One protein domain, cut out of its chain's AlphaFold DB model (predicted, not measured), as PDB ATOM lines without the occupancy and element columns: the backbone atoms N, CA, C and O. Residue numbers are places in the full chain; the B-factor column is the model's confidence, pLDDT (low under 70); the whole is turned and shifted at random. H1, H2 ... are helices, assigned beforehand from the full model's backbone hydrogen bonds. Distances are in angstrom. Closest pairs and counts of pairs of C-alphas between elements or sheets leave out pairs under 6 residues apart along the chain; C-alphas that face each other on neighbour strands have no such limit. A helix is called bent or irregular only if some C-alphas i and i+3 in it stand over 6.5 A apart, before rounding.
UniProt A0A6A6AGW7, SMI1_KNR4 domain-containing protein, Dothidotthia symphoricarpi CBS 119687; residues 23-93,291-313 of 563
ATOM      1  N   PRO A  23     504.732  16.948 626.655       83.50
ATOM      2  CA  PRO A  23     505.834  17.692 627.272       83.50
ATOM      3  C   PRO A  23     505.823  17.619 628.814       83.50
ATOM      4  O   PRO A  23     506.485  18.404 629.492       83.50
ATOM      5  N   PHE A  24     505.038  16.696 629.371       87.81
ATOM      6  CA  PHE A  24     504.927  16.387 630.783       87.81
ATOM      7  C   PHE A  24     504.743  14.876 630.986       87.81
ATOM      8  O   PHE A  24     504.189  14.164 630.144       87.81
ATOM      9  N   SER A  25     505.160  14.384 632.142       87.69
ATOM     10  CA  SER A  25     504.990  13.019 632.594       87.69
ATOM     11  C   SER A  25     503.567  12.807 633.087       87.69
ATOM     12  O   SER A  25     503.162  13.283 634.151       87.69
ATOM     13  N   ARG A  26     502.801  12.001 632.346       90.94
ATOM     14  CA  ARG A  26     501.463  11.575 632.779       90.94
ATOM     15  C   ARG A  26     501.490  10.957 634.181       90.94
ATOM     16  O   ARG A  26     500.607  11.231 634.985       90.94
ATOM     17  N   ALA A  27     502.495  10.128 634.473       87.75
ATOM     18  CA  ALA A  27     502.607   9.442 635.756       87.75
ATOM     19  C   ALA A  27     502.723  10.433 636.922       87.75
ATOM     20  O   ALA A  27     502.061  10.236 637.936       87.75
ATOM     21  N   GLN A  28     503.482  11.519 636.754       86.75
ATOM     22  CA  GLN A  28     503.654  12.535 637.795       86.75
ATOM     23  C   GLN A  28     502.355  13.301 638.070       86.75
ATOM     24  O   GLN A  28     501.995  13.478 639.232       86.75
ATOM     25  N   VAL A  29     501.593  13.663 637.031       91.44
ATOM     26  CA  VAL A  29     500.259  14.270 637.216       91.44
ATOM     27  C   VAL A  29     499.310  13.308 637.932       91.44
ATOM     28  O   VAL A  29     498.570  13.697 638.831       91.44
ATOM     29  N   LEU A  30     499.334  12.024 637.568       92.50
ATOM     30  CA  LEU A  30     498.485  11.024 638.213       92.50
ATOM     31  C   LEU A  30     498.912  10.706 639.659       92.50
ATOM     32  O   LEU A  30     498.115  10.173 640.425       92.50
ATOM     33  N   GLN A  31     500.149  11.004 640.052       88.25
ATOM     34  CA  GLN A  31     500.675  10.732 641.396       88.25
ATOM     35  C   GLN A  31     500.621  11.945 642.329       88.25
ATOM     36  O   GLN A  31     500.735  11.764 643.549       88.25
ATOM     37  N   SER A  32     500.431  13.151 641.784       89.06
ATOM     38  CA  SER A  32     500.430  14.403 642.541       89.06
ATOM     39  C   SER A  32     499.391  14.380 643.666       89.06
ATOM     40  O   SER A  32     498.314  13.792 643.510       89.06
ATOM     41  N   SER A  33     499.698  15.024 644.796       86.50
ATOM     42  CA  SER A  33     498.699  15.302 645.838       86.50
ATOM     43  C   SER A  33     497.600  16.212 645.286       86.50
ATOM     44  O   SER A  33     497.783  16.851 644.242       86.50
ATOM     45  N   ASN A  34     496.456  16.278 645.965       87.69
ATOM     46  CA  ASN A  34     495.399  17.220 645.591       87.69
ATOM     47  C   ASN A  34     495.911  18.665 645.595       87.69
ATOM     48  O   ASN A  34     495.624  19.416 644.666       87.69
ATOM     49  N   GLU A  35     496.722  19.036 646.587       84.38
ATOM     50  CA  GLU A  35     497.315  20.367 646.636       84.38
ATOM     51  C   GLU A  35     498.183  20.635 645.400       84.38
ATOM     52  O   GLU A  35     497.882  21.556 644.643       84.38
ATOM     53  N   ASP A  36     499.193  19.804 645.119       86.38
ATOM     54  CA  ASP A  36     500.077  19.998 643.961       86.38
ATOM     55  C   ASP A  36     499.292  20.030 642.638       86.38
ATOM     56  O   ASP A  36     499.513  20.906 641.792       86.38
ATOM     57  N   LEU A  37     498.295  19.146 642.500       91.94
ATOM     58  CA  LEU A  37     497.377  19.113 641.361       91.94
ATOM     59  C   LEU A  37     496.652  20.452 641.187       91.94
ATOM     60  O   LEU A  37     496.638  20.991 640.079       91.94
ATOM     61  N   TYR A  38     496.077  21.011 642.257       91.31
ATOM     62  CA  TYR A  38     495.370  22.293 642.207       91.31
ATOM     63  C   TYR A  38     496.304  23.452 641.898       91.31
ATOM     64  O   TYR A  38     495.987  24.282 641.045       91.31
ATOM     65  N   ILE A  39     497.470  23.502 642.546       88.31
ATOM     66  CA  ILE A  39     498.475  24.542 642.322       88.31
ATOM     67  C   ILE A  39     498.863  24.588 640.847       88.31
ATOM     68  O   ILE A  39     498.849  25.660 640.235       88.31
ATOM     69  N   LYS A  40     499.235  23.440 640.284       91.50
ATOM     70  CA  LYS A  40     499.752  23.362 638.919       91.50
ATOM     71  C   LYS A  40     498.647  23.530 637.889       91.50
ATOM     72  O   LYS A  40     498.813  24.313 636.958       91.50
ATOM     73  N   THR A  41     497.487  22.913 638.096       94.50
ATOM     74  CA  THR A  41     496.342  23.060 637.186       94.50
ATOM     75  C   THR A  41     495.850  24.508 637.125       94.50
ATOM     76  O   THR A  41     495.636  25.029 636.033       94.50
ATOM     77  N   ALA A  42     495.750  25.205 638.264       93.94
ATOM     78  CA  ALA A  42     495.380  26.621 638.293       93.94
ATOM     79  C   ALA A  42     496.405  27.503 637.557       93.94
ATOM     80  O   ALA A  42     496.027  28.414 636.819       93.94
ATOM     81  N   LYS A  43     497.707  27.214 637.703       91.56
ATOM     82  CA  LYS A  43     498.761  27.903 636.941       91.56
ATOM     83  C   LYS A  43     498.612  27.671 635.439       91.56
ATOM     84  O   LYS A  43     498.675  28.638 634.684       91.56
ATOM     85  N   PHE A  44     498.380  26.431 635.005       94.69
ATOM     86  CA  PHE A  44     498.133  26.135 633.595       94.69
ATOM     87  C   PHE A  44     496.895  26.857 633.076       94.69
ATOM     88  O   PHE A  44     496.973  27.469 632.017       94.69
ATOM     89  N   ALA A  45     495.794  26.880 633.831       96.06
ATOM     90  CA  ALA A  45     494.590  27.613 633.449       96.06
ATOM     91  C   ALA A  45     494.868  29.110 633.225       96.06
ATOM     92  O   ALA A  45     494.458  29.665 632.208       96.06
ATOM     93  N   ILE A  46     495.636  29.757 634.111       95.25
ATOM     94  CA  ILE A  46     496.053  31.158 633.934       95.25
ATOM     95  C   ILE A  46     496.893  31.330 632.660       95.25
ATOM     96  O   ILE A  46     496.674  32.267 631.891       95.25
ATOM     97  N   GLN A  47     497.848  30.429 632.417       95.50
ATOM     98  CA  GLN A  47     498.713  30.493 631.239       95.50
ATOM     99  C   GLN A  47     497.941  30.250 629.930       95.50
ATOM    100  O   GLN A  47     498.150  30.974 628.958       95.50
ATOM    101  N   PHE A  48     497.000  29.303 629.908       97.12
ATOM    102  CA  PHE A  48     496.082  29.104 628.785       97.12
ATOM    103  C   PHE A  48     495.222  30.347 628.539       97.12
ATOM    104  O   PHE A  48     495.111  30.793 627.398       97.12
ATOM    105  N   ALA A  49     494.685  30.963 629.596       97.19
ATOM    106  CA  ALA A  49     493.869  32.167 629.480       97.19
ATOM    107  C   ALA A  49     494.624  33.327 628.806       97.19
ATOM    108  O   ALA A  49     494.097  33.935 627.875       97.19
ATOM    109  N   ILE A  50     495.875  33.609 629.202       96.62
ATOM    110  CA  ILE A  50     496.669  34.683 628.564       96.62
ATOM    111  C   ILE A  50     497.101  34.353 627.129       96.62
ATOM    112  O   ILE A  50     497.465  35.253 626.373       96.62
ATOM    113  N   LEU A  51     497.055  33.076 626.744       97.00
ATOM    114  CA  LEU A  51     497.274  32.617 625.375       97.00
ATOM    115  C   LEU A  51     495.989  32.622 624.523       97.00
ATOM    116  O   LEU A  51     496.046  32.258 623.351       97.00
ATOM    117  N   GLY A  52     494.845  33.026 625.082       96.69
ATOM    118  CA  GLY A  52     493.551  33.031 624.393       96.69
ATOM    119  C   GLY A  52     492.838  31.673 624.376       96.69
ATOM    120  O   GLY A  52     491.824  31.518 623.706       96.69
ATOM    121  N   TYR A  53     493.327  30.689 625.133       97.50
ATOM    122  CA  TYR A  53     492.702  29.373 625.311       97.50
ATOM    123  C   TYR A  53     491.709  29.407 626.479       97.50
ATOM    124  O   TYR A  53     491.843  28.681 627.468       97.50
ATOM    125  N   THR A  54     490.731  30.310 626.396       97.00
ATOM    126  CA  THR A  54     489.808  30.611 627.499       97.00
ATOM    127  C   THR A  54     488.906  29.441 627.854       97.00
ATOM    128  O   THR A  54     488.656  29.214 629.032       97.00
ATOM    129  N   ASP A  55     488.473  28.663 626.861       97.50
ATOM    130  CA  ASP A  55     487.612  27.497 627.077       97.50
ATOM    131  C   ASP A  55     488.357  26.398 627.843       97.50
ATOM    132  O   ASP A  55     487.838  25.866 628.821       97.50
ATOM    133  N   THR A  56     489.614  26.124 627.475       97.94
ATOM    134  CA  THR A  56     490.492  25.195 628.208       97.94
ATOM    135  C   THR A  56     490.733  25.674 629.635       97.94
ATOM    136  O   THR A  56     490.648  24.884 630.575       97.94
ATOM    137  N   ALA A  57     491.024  26.966 629.817       97.75
ATOM    138  CA  ALA A  57     491.210  27.542 631.143       97.75
ATOM    139  C   ALA A  57     489.951  27.362 632.004       97.75
ATOM    140  O   ALA A  57     490.053  26.900 633.141       97.75
ATOM    141  N   SER A  58     488.772  27.662 631.453       97.88
ATOM    142  CA  SER A  58     487.502  27.483 632.150       97.88
ATOM    143  C   SER A  58     487.216  26.019 632.466       97.88
ATOM    144  O   SER A  58     486.848  25.711 633.594       97.88
ATOM    145  N   GLU A  59     487.449  25.103 631.526       98.12
ATOM    146  CA  GLU A  59     487.256  23.672 631.748       98.12
ATOM    147  C   GLU A  59     488.138  23.142 632.888       98.12
ATOM    148  O   GLU A  59     487.643  22.423 633.759       98.12
ATOM    149  N   LEU A  60     489.425  23.505 632.918       97.31
ATOM    150  CA  LEU A  60     490.329  23.087 633.991       97.31
ATOM    151  C   LEU A  60     489.820  23.563 635.356       97.31
ATOM    152  O   LEU A  60     489.741  22.755 636.280       97.31
ATOM    153  N   ILE A  61     489.414  24.832 635.478       96.88
ATOM    154  CA  ILE A  61     488.887  25.383 636.736       96.88
ATOM    155  C   ILE A  61     487.558  24.731 637.135       96.88
ATOM    156  O   ILE A  61     487.415  24.341 638.292       96.88
ATOM    157  N   SER A  62     486.631  24.516 636.195       96.62
ATOM    158  CA  SER A  62     485.379  23.793 636.463       96.62
ATOM    159  C   SER A  62     485.650  22.409 637.052       96.62
ATOM    160  O   SER A  62     484.997  22.001 638.010       96.62
ATOM    161  N   LYS A  63     486.641  21.675 636.523       95.94
ATOM    162  CA  LYS A  63     487.007  20.357 637.064       95.94
ATOM    163  C   LYS A  63     487.554  20.440 638.486       95.94
ATOM    164  O   LYS A  63     487.205  19.582 639.294       95.94
ATOM    165  N   LEU A  64     488.380  21.444 638.794       94.12
ATOM    166  CA  LEU A  64     488.885  21.636 640.155       94.12
ATOM    167  C   LEU A  64     487.738  21.935 641.126       94.12
ATOM    168  O   LEU A  64     487.611  21.244 642.132       94.12
ATOM    169  N   ASN A  65     486.864  22.884 640.779       92.56
ATOM    170  CA  ASN A  65     485.725  23.286 641.607       92.56
ATOM    171  C   ASN A  65     484.729  22.152 641.847       92.56
ATOM    172  O   ASN A  65     484.229  21.994 642.958       92.56
ATOM    173  N   ASN A  66     484.458  21.349 640.816       91.88
ATOM    174  CA  ASN A  66     483.550  20.210 640.917       91.88
ATOM    175  C   ASN A  66     484.123  19.074 641.782       91.88
ATOM    176  O   ASN A  66     483.349  18.274 642.306       91.88
ATOM    177  N   HIS A  67     485.451  18.970 641.917       90.69
ATOM    178  CA  HIS A  67     486.081  17.977 642.788       90.69
ATOM    179  C   HIS A  67     486.252  18.487 644.222       90.69
ATOM    180  O   HIS A  67     485.966  17.754 645.162       90.69
ATOM    181  N   ASP A  68     486.728  19.719 644.406       86.06
ATOM    182  CA  ASP A  68     486.931  20.309 645.727       86.06
ATOM    183  C   ASP A  68     486.606  21.799 645.723       86.06
ATOM    184  O   ASP A  68     487.367  22.643 645.241       86.06
ATOM    185  N   TRP A  69     485.478  22.135 646.343       83.38
ATOM    186  CA  TRP A  69     485.068  23.521 646.498       83.38
ATOM    187  C   TRP A  69     486.024  24.325 647.385       83.38
ATOM    188  O   TRP A  69     486.158  25.529 647.200       83.38
ATOM    189  N   TYR A  70     486.720  23.715 648.340       81.81
ATOM    190  CA  TYR A  70     487.502  24.451 649.337       81.81
ATOM    191  C   TYR A  70     489.005  24.447 649.060       81.81
ATOM    192  O   TYR A  70     489.787  24.800 649.943       81.81
ATOM    193  N   HIS A  71     489.426  24.128 647.833       79.44
ATOM    194  CA  HIS A  71     490.844  24.112 647.504       79.44
ATOM    195  C   HIS A  71     491.518  25.482 647.758       79.44
ATOM    196  O   HIS A  71     491.038  26.551 647.345       79.44
ATOM    197  N   GLY A  72     492.700  25.467 648.383       69.31
ATOM    198  CA  GLY A  72     493.410  26.673 648.843       69.31
ATOM    199  C   GLY A  72     493.875  27.639 647.740       69.31
ATOM    200  O   GLY A  72     494.380  28.726 648.018       69.31
ATOM    201  N   ARG A  73     493.709  27.285 646.457       76.88
ATOM    202  CA  ARG A  73     494.221  28.062 645.312       76.88
ATOM    203  C   ARG A  73     493.226  28.976 644.600       76.88
ATOM    204  O   ARG A  73     493.629  29.674 643.671       76.88
ATOM    205  N   HIS A  74     491.984  29.077 645.071       78.88
ATOM    206  CA  HIS A  74     490.974  29.948 644.452       78.88
ATOM    207  C   HIS A  74     491.388  31.439 644.443       78.88
ATOM    208  O   HIS A  74     491.021  32.186 643.543       78.88
ATOM    209  N   ILE A  75     492.204  31.892 645.405       82.44
ATOM    210  CA  ILE A  75     492.711  33.278 645.442       82.44
ATOM    211  C   ILE A  75     493.608  33.575 644.232       82.44
ATOM    212  O   ILE A  75     493.532  34.664 643.664       82.44
ATOM    213  N   GLY A  76     494.426  32.604 643.812       85.06
ATOM    214  CA  GLY A  76     495.382  32.773 642.716       85.06
ATOM    215  C   GLY A  76     494.723  32.976 641.349       85.06
ATOM    216  O   GLY A  76     495.315  33.623 640.489       85.06
ATOM    217  N   ILE A  77     493.496  32.476 641.167       92.19
ATOM    218  CA  ILE A  77     492.745  32.558 639.902       92.19
ATOM    219  C   ILE A  77     491.782  33.747 639.837       92.19
ATOM    220  O   ILE A  77     491.272  34.041 638.761       92.19
ATOM    221  N   ARG A  78     491.568  34.482 640.940       92.44
ATOM    222  CA  ARG A  78     490.657  35.644 640.983       92.44
ATOM    223  C   ARG A  78     490.877  36.680 639.877       92.44
ATOM    224  O   ARG A  78     489.879  37.199 639.384       92.44
ATOM    225  N   PRO A  79     492.112  36.983 639.420       92.44
ATOM    226  CA  PRO A  79     492.292  37.877 638.279       92.44
ATOM    227  C   PRO A  79     491.500  37.455 637.026       92.44
ATOM    228  O   PRO A  79     491.021  38.325 636.297       92.44
ATOM    229  N   LEU A  80     491.279  36.148 636.819       95.56
ATOM    230  CA  LEU A  80     490.498  35.605 635.702       95.56
ATOM    231  C   LEU A  80     488.994  35.905 635.793       95.56
ATOM    232  O   LEU A  80     488.313  35.834 634.776       95.56
ATOM    233  N   TRP A  81     488.459  36.330 636.943       95.75
ATOM    234  CA  TRP A  81     487.065  36.791 637.028       95.75
ATOM    235  C   TRP A  81     486.788  37.961 636.076       95.75
ATOM    236  O   TRP A  81     485.690  38.076 635.544       95.75
ATOM    237  N   GLN A  82     487.791  38.805 635.810       94.31
ATOM    238  CA  GLN A  82     487.671  39.894 634.836       94.31
ATOM    239  C   GLN A  82     487.510  39.374 633.406       94.31
ATOM    240  O   GLN A  82     486.746  39.945 632.630       94.31
ATOM    241  N   LEU A  83     488.225  38.295 633.070       95.50
ATOM    242  CA  LEU A  83     488.091  37.617 631.789       95.50
ATOM    243  C   LEU A  83     486.687  37.023 631.661       95.50
ATOM    244  O   LEU A  83     485.988  37.336 630.702       95.50
ATOM    245  N   TRP A  84     486.265  36.213 632.634       96.44
ATOM    246  CA  TRP A  84     484.986  35.498 632.599       96.44
ATOM    247  C   TRP A  84     483.767  36.425 632.612       96.44
ATOM    248  O   TRP A  84     482.818  36.175 631.867       96.44
ATOM    249  N   ASP A  85     483.817  37.533 633.363       95.44
ATOM    250  CA  ASP A  85     482.823  38.616 633.291       95.44
ATOM    251  C   ASP A  85     482.749  39.202 631.875       95.44
ATOM    252  O   ASP A  85     481.669  39.360 631.309       95.44
ATOM    253  N   GLN A  86     483.904  39.484 631.267       93.81
ATOM    254  CA  GLN A  86     483.973  40.106 629.949       93.81
ATOM    255  C   GLN A  86     483.453  39.198 628.830       93.81
ATOM    256  O   GLN A  86     482.772  39.685 627.926       93.81
ATOM    257  N   ILE A  87     483.776  37.904 628.869       94.94
ATOM    258  CA  ILE A  87     483.314  36.933 627.863       94.94
ATOM    259  C   ILE A  87     481.939  36.338 628.203       94.94
ATOM    260  O   ILE A  87     481.395  35.573 627.411       94.94
ATOM    261  N   ASN A  88     481.367  36.695 629.359       95.19
ATOM    262  CA  ASN A  88     480.119  36.146 629.893       95.19
ATOM    263  C   ASN A  88     480.098  34.604 629.902       95.19
ATOM    264  O   ASN A  88     479.099  33.967 629.558       95.19
ATOM    265  N   HIS A  89     481.228  34.005 630.273       95.50
ATOM    266  CA  HIS A  89     481.406  32.561 630.351       95.50
ATOM    267  C   HIS A  89     482.249  32.232 631.580       95.50
ATOM    268  O   HIS A  89     483.468  32.395 631.575       95.50
ATOM    269  N   TRP A  90     481.565  31.813 632.642       97.31
ATOM    270  CA  TRP A  90     482.167  31.479 633.926       97.31
ATOM    271  C   TRP A  90     482.377  29.967 634.037       97.31
ATOM    272  O   TRP A  90     481.483  29.218 633.636       97.31
ATOM    273  N   PRO A  91     483.503  29.512 634.611       97.31
ATOM    274  CA  PRO A  91     483.658  28.129 635.033       97.31
ATOM    275  C   PRO A  91     482.600  27.757 636.069       97.31
ATOM    276  O   PRO A  91     482.129  28.612 636.831       97.31
ATOM    277  N   ASP A  92     482.283  26.469 636.141       96.31
ATOM    278  CA  ASP A  92     481.367  25.922 637.134       96.31
ATOM    279  C   ASP A  92     481.839  26.330 638.534       96.31
ATOM    280  O   ASP A  92     483.010  26.164 638.888       96.31
ATOM    281  N   GLY A  93     480.934  26.915 639.317       93.38
ATOM    282  CA  GLY A  93     481.201  27.348 640.685       93.38
ATOM    283  C   GLY A  93     481.804  28.744 640.853       93.38
ATOM    284  O   GLY A  93     481.530  29.399 641.854       93.38
ATOM    285  N   THR A 291     499.000  23.974 617.090       93.12
ATOM    286  CA  THR A 291     498.793  22.521 617.068       93.12
ATOM    287  C   THR A 291     499.399  21.877 618.309       93.12
ATOM    288  O   THR A 291     498.722  21.093 618.974       93.12
ATOM    289  N   LYS A 292     500.632  22.260 618.673       92.38
ATOM    290  CA  LYS A 292     501.298  21.787 619.899       92.38
ATOM    291  C   LYS A 292     500.520  22.182 621.153       92.38
ATOM    292  O   LYS A 292     500.324  21.345 622.031       92.38
ATOM    293  N   VAL A 293     500.022  23.422 621.221       93.81
ATOM    294  CA  VAL A 293     499.227  23.881 622.374       93.81
ATOM    295  C   VAL A 293     497.882  23.165 622.469       93.81
ATOM    296  O   VAL A 293     497.517  22.759 623.567       93.81
ATOM    297  N   ASN A 294     497.167  22.968 621.355       94.94
ATOM    298  CA  ASN A 294     495.911  22.206 621.342       94.94
ATOM    299  C   ASN A 294     496.124  20.785 621.875       94.94
ATOM    300  O   ASN A 294     495.410  20.344 622.770       94.94
ATOM    301  N   LEU A 295     497.146  20.093 621.364       93.44
ATOM    302  CA  LEU A 295     497.459  18.729 621.777       93.44
ATOM    303  C   LEU A 295     497.844  18.660 623.260       93.44
ATOM    304  O   LEU A 295     497.367  17.793 623.988       93.44
ATOM    305  N   PHE A 296     498.661  19.606 623.729       93.69
ATOM    306  CA  PHE A 296     499.013  19.715 625.142       93.69
ATOM    307  C   PHE A 296     497.790  19.993 626.028       93.69
ATOM    308  O   PHE A 296     497.646  19.357 627.073       93.69
ATOM    309  N   ALA A 297     496.897  20.897 625.613       95.69
ATOM    310  CA  ALA A 297     495.658  21.204 626.322       95.69
ATOM    311  C   ALA A 297     494.772  19.963 626.475       95.69
ATOM    312  O   ALA A 297     494.368  19.641 627.592       95.69
ATOM    313  N   GLU A 298     494.525  19.234 625.384       96.31
ATOM    314  CA  GLU A 298     493.728  18.002 625.389       96.31
ATOM    315  C   GLU A 298     494.323  16.948 626.333       96.31
ATOM    316  O   GLU A 298     493.625  16.418 627.200       96.31
ATOM    317  N   GLN A 299     495.632  16.698 626.228       95.00
ATOM    318  CA  GLN A 299     496.331  15.722 627.066       95.00
ATOM    319  C   GLN A 299     496.306  16.103 628.550       95.00
ATOM    320  O   GLN A 299     496.113  15.232 629.402       95.00
ATOM    321  N   LEU A 300     496.498  17.390 628.870       95.69
ATOM    322  CA  LEU A 300     496.476  17.877 630.248       95.69
ATOM    323  C   LEU A 300     495.073  17.749 630.856       95.69
ATOM    324  O   LEU A 300     494.919  17.221 631.957       95.69
ATOM    325  N   VAL A 301     494.047  18.197 630.131       97.62
ATOM    326  CA  VAL A 301     492.640  18.085 630.540       97.62
ATOM    327  C   VAL A 301     492.275  16.622 630.795       97.62
ATOM    328  O   VAL A 301     491.640  16.314 631.809       97.62
ATOM    329  N   GLU A 302     492.700  15.710 629.920       97.38
ATOM    330  CA  GLU A 302     492.450  14.276 630.057       97.38
ATOM    331  C   GLU A 302     493.095  13.701 631.328       97.38
ATOM    332  O   GLU A 302     492.404  13.069 632.133       97.38
ATOM    333  N   VAL A 303     494.394  13.940 631.548       96.69
ATOM    334  CA  VAL A 303     495.102  13.374 632.708       96.69
ATOM    335  C   VAL A 303     494.616  13.971 634.030       96.69
ATOM    336  O   VAL A 303     494.474  13.240 635.010       96.69
ATOM    337  N   VAL A 304     494.295  15.270 634.066       96.94
ATOM    338  CA  VAL A 304     493.736  15.923 635.259       96.94
ATOM    339  C   VAL A 304     492.359  15.338 635.557       96.94
ATOM    340  O   VAL A 304     492.070  14.998 636.702       96.94
ATOM    341  N   THR A 305     491.526  15.135 634.532       97.31
ATOM    342  CA  THR A 305     490.227  14.465 634.697       97.31
ATOM    343  C   THR A 305     490.405  13.058 635.257       97.31
ATOM    344  O   THR A 305     489.718  12.686 636.206       97.31
ATOM    345  N   GLU A 306     491.335  12.277 634.704       96.50
ATOM    346  CA  GLU A 306     491.624  10.940 635.215       96.50
ATOM    347  C   GLU A 306     492.029  10.987 636.688       96.50
ATOM    348  O   GLU A 306     491.466  10.244 637.492       96.50
ATOM    349  N   ARG A 307     492.950  11.883 637.051       94.81
ATOM    350  CA  ARG A 307     493.439  12.031 638.420       94.81
ATOM    351  C   ARG A 307     492.332  12.404 639.406       94.81
ATOM    352  O   ARG A 307     492.293  11.867 640.515       94.81
ATOM    353  N   LEU A 308     491.437  13.310 639.019       93.69
ATOM    354  CA  LEU A 308     490.315  13.748 639.855       93.69
ATOM    355  C   LEU A 308     489.242  12.658 639.996       93.69
ATOM    356  O   LEU A 308     488.621  12.540 641.047       93.69
ATOM    357  N   VAL A 309     489.012  11.846 638.960       91.94
ATOM    358  CA  VAL A 309     487.973  10.803 638.978       91.94
ATOM    359  C   VAL A 309     488.458   9.515 639.642       91.94
ATOM    360  O   VAL A 309     487.720   8.902 640.411       91.94
ATOM    361  N   LYS A 310     489.676   9.071 639.323       91.88
ATOM    362  CA  LYS A 310     490.213   7.775 639.768       91.88
ATOM    363  C   LYS A 310     491.055   7.867 641.040       91.88
ATOM    364  O   LYS A 310     491.372   6.830 641.614       91.88
ATOM    365  N   GLY A 311     491.395   9.075 641.485       90.38
ATOM    366  CA  GLY A 311     492.338   9.283 642.577       90.38
ATOM    367  C   GLY A 311     493.791   9.116 642.129       90.38
ATOM    368  O   GLY A 311     494.092   9.053 640.935       90.38
ATOM    369  N   ARG A 312     494.704   9.073 643.104       90.25
ATOM    370  CA  ARG A 312     496.143   8.923 642.857       90.25
ATOM    371  C   ARG A 312     496.450   7.577 642.216       90.25
ATOM    372  O   ARG A 312     495.958   6.540 642.656       90.25
ATOM    373  N   LEU A 313     497.331   7.589 641.222       89.38
ATOM    374  CA  LEU A 313     497.929   6.374 640.693       89.38
ATOM    375  C   LEU A 313     498.777   5.717 641.783       89.38
ATOM    376  O   LEU A 313     499.736   6.307 642.282       89.38
TER     377      LEU A 313
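This is residues 23 to 93 and 291 to 313 of the 563 residues of the protein "SMI1_KNR4 domain-containing protein" of Dothidotthia symphoricarpi CBS 119687 (UniProt A0A6A6AGW7). Three helices, H5, H3 and H2, make the core as a bundle, their centres in a triangle, with the irregular helix H4 on one side next to H2 and the short helix H1 on the other side next to the later part of H5. Together they form a flat body with spans of 38 by 34 by 17 A. The printed part has 94 residues with five named helices, in the order H1, H2, H3, H4, H5, and no named strand; the class is all helix. It is compact, with a radius of gyration of the C-alphas of 12.6 A.

The longest helix, H5, has residues 291 to 310 and measures 28.4 A, from C-alpha 291 at (498.793, 22.521, 617.068) to C-alpha 310 at (490.213, 7.775, 639.768). H3 has residues 54 to 67 and measures 20.2 A. H2 has residues 34 to 50 and measures 24.4 A. H4, residues 74 to 87, measures 19.6 A and is irregular: C-alphas 76 and 79 are 7.4 A apart. H1, residues 26 to 31, measures 8.7 A and begins with C-alpha 26 at (501.463, 11.575, 632.779).

H5 touches H3, the same way at a shallow tilt of 8 degrees; the closest C-alphas, of Leu 60 and Val 301, are 6.5 A apart. H2 and H3 form a helical hairpin and touch, opposite ways at a shallow tilt of 20 degrees, with the C-alphas of Ala 45 and Ala 57 closest at 4.1 A. H2 and H5 are close but not clearly touching, with the C-alphas of Leu 37 and Val 304 closest at 7.8 A. With residues 76 to 80 alone, H4 touches residues 42 to 49 of H2, the same way at a shallow tilt of 32 degrees; the closest C-alphas, of Ala 42 and Ile 77, are 6.7 A apart. H3 and H4 are near each other, with 11 pairs of C-alphas within 10 A. H1 touches residues 303 to 307 of H5, the same way at a shallow tilt of 30 degrees, with the C-alphas of Leu 30 and Arg 307 closest at 5.1 A. H1 is apart from H3 and H4, and H4 is apart from H5. In H1, H2, H3 and H5 every O i to N i+4 pair is within hydrogen-bond range; in H4, 4 of 10 are, beside 7 of 11 O i to N i+3 pairs.

The C-alphas farthest apart, of Gln 86 and Leu 313, are 38.1 A apart. Residues 94 to 290 are not printed, and C-alphas 93 and 291 are 29.8 A apart across this cut, which lies in the link from H4 to H5. Of the links printed whole, H1 to H2 and H2 to H3 are tight, H3 to H4 is short, and none is long. The mean pLDDT of the printed part is 92.4; one residue, Gly 72, is under 70.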